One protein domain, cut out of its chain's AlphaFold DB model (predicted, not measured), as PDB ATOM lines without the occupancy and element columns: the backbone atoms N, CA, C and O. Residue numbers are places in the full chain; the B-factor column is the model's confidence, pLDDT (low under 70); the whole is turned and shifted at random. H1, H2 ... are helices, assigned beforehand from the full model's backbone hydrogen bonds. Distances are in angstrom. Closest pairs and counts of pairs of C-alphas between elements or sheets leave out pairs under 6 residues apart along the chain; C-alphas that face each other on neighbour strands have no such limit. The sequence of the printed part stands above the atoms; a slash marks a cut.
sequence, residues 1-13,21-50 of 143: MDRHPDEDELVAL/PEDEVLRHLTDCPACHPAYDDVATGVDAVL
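AT A GLANCE: This is residues 1 to 13 and 21 to 50 of the 143 residues of an uncharacterized protein of Streptomyces sp. 3212.3 (UniProt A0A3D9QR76). A long helix, H3, makes the longest axis, and H2 meets it near its first residues in an open corner, like a V. The short helix H1 lies to one side over the opening of that corner and packs on residues 39 to 43 of H3, while residues 1 to 6 form a strand-free lead into H1. The printed part has 43 residues with three named helices, in the order H1, H2, H3, and no named strand; its class is all helix. It is compact, with a radius of gyration of the C-alphas of 10.4 A, and elongated, spanning 33 by 20 by 14 A.

IN THESE COORDINATES: H3, residues 35 to 50, measures 22.8 A from first to last C-alpha; C-alpha 35 is at (-32.281, 7.296, 28.603), and C-alpha 50 is at (-50.846, 2.929, 16.162). H2, residues 22 to 31, measures 14.6 A. H1, residues 7 to 13, measures 9.7 A and begins with C-alpha 7 at (-39.091, 14.041, 26.363).

HOW THE PARTS SIT: H3 touches H1 with residues 39 to 43 alone; their closest C-alphas, those of Leu 10 and Tyr 39, are 6.0 A apart. These two helices run the same way at a steep tilt of 65 degrees. H3 touches H2 only at the corner by their tight link, with residues 35 to 36 of H3 alone; the closest C-alphas, those of Leu 29 and His 36, are 5.3 A apart. H2 and H3 run opposite ways at a steep tilt of 58 degrees. H1 and H2 are close but not clearly touching, their closest C-alphas, those of Leu 13 and Glu 22, being 7.4 A apart. In H1, H2 and H3 every O i to N i+4 pair is within hydrogen-bond range.

THE WHOLE: The C-alphas farthest apart, those of Met 1 and Leu 50, are 33.5 A apart. Residues 14 to 20 are not printed, and C-alphas 13 and 21 stand 10.4 A apart across this cut, which falls in the link from H1 to H2. The mean pLDDT of the printed part is 92.5, and residue 1 is under 70.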
ATOM      1  N   MET A   1     -20.238  14.405  28.317       54.00
ATOM      2  CA  MET A   1     -21.368  14.307  27.362       54.00
ATOM      3  C   MET A   1     -22.605  14.267  28.229       54.00
ATOM      4  O   MET A   1     -23.021  13.200  28.644       54.00
ATOM      5  N   ASP A   2     -23.081  15.444  28.624       70.88
ATOM      6  CA  ASP A   2     -23.940  15.603  29.810       70.88
ATOM      7  C   ASP A   2     -25.338  16.127  29.455       70.88
ATOM      8  O   ASP A   2     -26.141  16.436  30.336       70.88
ATOM      9  N   ARG A   3     -25.636  16.250  28.155       86.38
ATOM     10  CA  ARG A   3     -26.971  16.584  27.665       86.38
ATOM     11  C   ARG A   3     -27.725  15.285  27.409       86.38
ATOM     12  O   ARG A   3     -27.411  14.575  26.463       86.38
ATOM     13  N   HIS A   4     -28.705  15.003  28.257       90.62
ATOM     14  CA  HIS A   4     -29.715  13.989  27.981       90.62
ATOM     15  C   HIS A   4     -30.771  14.575  27.036       90.62
ATOM     16  O   HIS A   4     -31.070  15.767  27.178       90.62
ATOM     17  N   PRO A   5     -31.320  13.771  26.109       91.94
ATOM     18  CA  PRO A   5     -32.451  14.198  25.308       91.94
ATOM     19  C   PRO A   5     -33.648  14.494  26.209       91.94
ATOM     20  O   PRO A   5     -33.838  13.836  27.241       91.94
ATOM     21  N   ASP A   6     -34.417  15.510  25.843       93.25
ATOM     22  CA  ASP A   6     -35.685  15.788  26.507       93.25
ATOM     23  C   ASP A   6     -36.801  14.852  26.012       93.25
ATOM     24  O   ASP A   6     -36.618  14.031  25.114       93.25
ATOM     25  N   GLU A   7     -37.956  14.915  26.669       92.94
ATOM     26  CA  GLU A   7     -39.091  14.041  26.363       92.94
ATOM     27  C   GLU A   7     -39.625  14.269  24.942       92.94
ATOM     28  O   GLU A   7     -39.941  13.306  24.246       92.94
ATOM     29  N   ASP A   8     -39.655  15.523  24.482       94.19
ATOM     30  CA  ASP A   8     -40.127  15.879  23.144       94.19
ATOM     31  C   ASP A   8     -39.172  15.348  22.064       94.19
ATOM     32  O   ASP A   8     -39.622  14.831  21.040       94.19
ATOM     33  N   GLU A   9     -37.858  15.407  22.301       94.50
ATOM     34  CA  GLU A   9     -36.830  14.805  21.449       94.50
ATOM     35  C   GLU A   9     -36.991  13.271  21.385       94.50
ATOM     36  O   GLU A   9     -36.909  12.694  20.300       94.50
ATOM     37  N   LEU A  10     -37.288  12.593  22.502       95.38
ATOM     38  CA  LEU A  10     -37.541  11.142  22.510       95.38
ATOM     39  C   LEU A  10     -38.824  10.761  21.758       95.38
ATOM     40  O   LEU A  10     -38.830   9.777  21.018       95.38
ATOM     41  N   VAL A  11     -39.897  11.542  21.906       95.56
ATOM     42  CA  VAL A  11     -41.151  11.350  21.159       95.56
ATOM     43  C   VAL A  11     -40.936  11.596  19.670       95.56
ATOM     44  O   VAL A  11     -41.361  10.793  18.841       95.56
ATOM     45  N   ALA A  12     -40.242  12.677  19.313       95.12
ATOM     46  CA  ALA A  12     -39.927  12.983  17.926       95.12
ATOM     47  C   ALA A  12     -39.060  11.885  17.296       95.12
ATOM     48  O   ALA A  12     -39.308  11.504  16.154       95.12
ATOM     49  N   LEU A  13     -38.106  11.322  18.044       95.88
ATOM     50  CA  LEU A  13     -37.330  10.162  17.614       95.88
ATOM     51  C   LEU A  13     -38.218   8.925  17.401       95.88
ATOM     52  O   LEU A  13     -38.141   8.301  16.348       95.88
ATOM     53  N   PRO A  21     -29.630  15.685  13.586       85.38
ATOM     54  CA  PRO A  21     -28.877  14.446  13.420       85.38
ATOM     55  C   PRO A  21     -29.359  13.364  14.398       85.38
ATOM     56  O   PRO A  21     -28.980  13.345  15.569       85.38
ATOM     57  N   GLU A  22     -30.163  12.433  13.893       91.06
ATOM     58  CA  GLU A  22     -30.677  11.275  14.638       91.06
ATOM     59  C   GLU A  22     -29.562  10.409  15.247       91.06
ATOM     60  O   GLU A  22     -29.654   9.970  16.396       91.06
ATOM     61  N   ASP A  23     -28.456  10.249  14.513       92.50
ATOM     62  CA  ASP A  23     -27.316   9.410  14.893       92.50
ATOM     63  C   ASP A  23     -26.706   9.790  16.252       92.50
ATOM     64  O   ASP A  23     -26.204   8.933  16.985       92.50
ATOM     65  N   GLU A  24     -26.731  11.076  16.615       90.88
ATOM     66  CA  GLU A  24     -26.188  11.539  17.891       90.88
ATOM     67  C   GLU A  24     -27.046  11.081  19.072       90.88
ATOM     68  O   GLU A  24     -26.503  10.641  20.091       90.88
ATOM     69  N   VAL A  25     -28.371  11.132  18.918       92.50
ATOM     70  CA  VAL A  25     -29.323  10.700  19.945       92.50
ATOM     71  C   VAL A  25     -29.304   9.180  20.070       92.50
ATOM     72  O   VAL A  25     -29.215   8.666  21.183       92.50
ATOM     73  N   LEU A  26     -29.284   8.449  18.952       94.06
ATOM     74  CA  LEU A  26     -29.202   6.984  18.951       94.06
ATOM     75  C   LEU A  26     -27.914   6.471  19.607       94.06
ATOM     76  O   LEU A  26     -27.943   5.535  20.414       94.06
ATOM     77  N   ARG A  27     -26.776   7.112  19.319       93.56
ATOM     78  CA  ARG A  27     -25.508   6.796  19.986       93.56
ATOM     79  C   ARG A  27     -25.599   7.037  21.492       93.56
ATOM     80  O   ARG A  27     -25.215   6.168  22.267       93.56
ATOM     81  N   HIS A  28     -26.174   8.165  21.915       93.88
ATOM     82  CA  HIS A  28     -26.396   8.450  23.336       93.88
ATOM     83  C   HIS A  28     -27.318   7.421  24.008       93.88
ATOM     84  O   HIS A  28     -27.022   6.994  25.119       93.88
ATOM     85  N   LEU A  29     -28.397   6.981  23.354       94.81
ATOM     86  CA  LEU A  29     -29.299   5.947  23.885       94.81
ATOM     87  C   LEU A  29     -28.598   4.601  24.089       94.81
ATOM     88  O   LEU A  29     -28.884   3.904  25.061       94.81
ATOM     89  N   THR A  30     -27.654   4.266  23.211       94.69
ATOM     90  CA  THR A  30     -26.858   3.034  23.318       94.69
ATOM     91  C   THR A  30     -25.899   3.084  24.514       94.69
ATOM     92  O   THR A  30     -25.683   2.073  25.180       94.69
ATOM     93  N   ASP A  31     -25.360   4.268  24.818       94.19
ATOM     94  CA  ASP A  31     -24.368   4.463  25.880       94.19
ATOM     95  C   ASP A  31     -24.993   4.832  27.244       94.19
ATOM     96  O   ASP A  31     -24.367   4.651  28.292       94.19
ATOM     97  N   CYS A  32     -26.221   5.367  27.265       95.50
ATOM     98  CA  CYS A  32     -26.854   5.930  28.456       95.50
ATOM     99  C   CYS A  32     -27.979   5.032  29.018       95.50
ATOM    100  O   CYS A  32     -29.120   5.097  28.549       95.50
ATOM    101  N   PRO A  33     -27.736   4.289  30.120       93.25
ATOM    102  CA  PRO A  33     -28.724   3.368  30.692       93.25
ATOM    103  C   PRO A  33     -29.930   4.068  31.334       93.25
ATOM    104  O   PRO A  33     -30.909   3.410  31.665       93.25
ATOM    105  N   ALA A  34     -29.868   5.387  31.543       92.56
ATOM    106  CA  ALA A  34     -30.993   6.167  32.054       92.56
ATOM    107  C   ALA A  34     -31.958   6.608  30.942       92.56
ATOM    108  O   ALA A  34     -33.150   6.742  31.197       92.56
ATOM    109  N   CYS A  35     -31.458   6.834  29.722       95.81
ATOM    110  CA  CYS A  35     -32.281   7.296  28.603       95.81
ATOM    111  C   CYS A  35     -32.928   6.146  27.833       95.81
ATOM    112  O   CYS A  35     -34.034   6.318  27.339       95.81
ATOM    113  N   HIS A  36     -32.277   4.982  27.774       95.50
ATOM    114  CA  HIS A  36     -32.842   3.798  27.128       95.50
ATOM    115  C   HIS A  36     -34.240   3.416  27.659       95.50
ATOM    116  O   HIS A  36     -35.159   3.346  26.850       95.50
ATOM    117  N   PRO A  37     -34.473   3.248  28.980       96.94
ATOM    118  CA  PRO A  37     -35.807   2.903  29.473       96.94
ATOM    119  C   PRO A  37     -36.835   4.016  29.229       96.94
ATOM    120  O   PRO A  37     -37.991   3.724  28.952       96.94
ATOM    121  N   ALA A  38     -36.424   5.289  29.280       96.25
ATOM    122  CA  ALA A  38     -37.320   6.404  28.979       96.25
ATOM    123  C   ALA A  38     -37.772   6.392  27.509       96.25
ATOM    124  O   ALA A  38     -38.931   6.670  27.217       96.25
ATOM    125  N   TYR A  39     -36.872   6.042  26.587       97.00
ATOM    126  CA  TYR A  39     -37.221   5.836  25.186       97.00
ATOM    127  C   TYR A  39     -38.132   4.614  24.999       97.00
ATOM    128  O   TYR A  39     -39.126   4.715  24.283       97.00
ATOM    129  N   ASP A  40     -37.845   3.493  25.668       97.38
ATOM    130  CA  ASP A  40     -38.671   2.279  25.590       97.38
ATOM    131  C   ASP A  40     -40.117   2.533  26.050       97.38
ATOM    132  O   ASP A  40     -41.067   2.044  25.430       97.38
ATOM    133  N   ASP A  41     -40.298   3.327  27.110       97.62
ATOM    134  CA  ASP A  41     -41.618   3.729  27.604       97.62
ATOM    135  C   ASP A  41     -42.384   4.545  26.546       97.62
ATOM    136  O   ASP A  41     -43.564   4.292  26.285       97.62
ATOM    137  N   VAL A  42     -41.703   5.492  25.889       97.25
ATOM    138  CA  VAL A  42     -42.276   6.298  24.799       97.25
ATOM    139  C   VAL A  42     -42.634   5.422  23.599       97.25
ATOM    140  O   VAL A  42     -43.755   5.507  23.098       97.25
ATOM    141  N   ALA A  43     -41.721   4.551  23.161       96.25
ATOM    142  CA  ALA A  43     -41.933   3.645  22.035       96.25
ATOM    143  C   ALA A  43     -43.134   2.719  22.282       96.25
ATOM    144  O   ALA A  43     -44.012   2.595  21.431       96.25
ATOM    145  N   THR A  44     -43.242   2.170  23.495       97.12
ATOM    146  CA  THR A  44     -44.390   1.354  23.914       97.12
ATOM    147  C   THR A  44     -45.705   2.138  23.834       97.12
ATOM    148  O   THR A  44     -46.729   1.606  23.400       97.12
ATOM    149  N   GLY A  45     -45.694   3.412  24.237       96.12
ATOM    150  CA  GLY A  45     -46.853   4.297  24.133       96.12
ATOM    151  C   GLY A  45     -47.269   4.565  22.685       96.12
ATOM    152  O   GLY A  45     -48.457   4.491  22.367       96.12
ATOM    153  N   VAL A  46     -46.304   4.827  21.800       94.88
ATOM    154  CA  VAL A  46     -46.550   5.011  20.362       94.88
ATOM    155  C   VAL A  46     -47.159   3.741  19.764       94.88
ATOM    156  O   VAL A  46     -48.232   3.806  19.159       94.88
ATOM    157  N   ASP A  47     -46.549   2.581  20.014       94.06
ATOM    158  CA  ASP A  47     -47.022   1.284  19.519       94.06
ATOM    159  C   ASP A  47     -48.443   0.951  19.989       94.06
ATOM    160  O   ASP A  47     -49.224   0.361  19.243       94.06
ATOM    161  N   ALA A  48     -48.821   1.360  21.202       95.44
ATOM    162  CA  ALA A  48     -50.172   1.161  21.720       95.44
ATOM    163  C   ALA A  48     -51.234   2.005  20.988       95.44
ATOM    164  O   ALA A  48     -52.403   1.614  20.940       95.44
ATOM    165  N   VAL A  49     -50.849   3.150  20.415       93.50
ATOM    166  CA  VAL A  49     -51.765   4.078  19.731       93.50
ATOM    167  C   VAL A  49     -51.884   3.770  18.236       93.50
ATOM    168  O   VAL A  49     -52.952   3.982  17.659       93.50
ATOM    169  N   LEU A  50     -50.844   3.218  17.603       87.12
ATOM    170  CA  LEU A  50     -50.846   2.929  16.162       87.12
ATOM    171  C   LEU A  50     -52.024   2.056  15.678       87.12
ATOM    172  O   LEU A  50     -52.577   2.374  14.624       87.12
TER     173      LEU A  50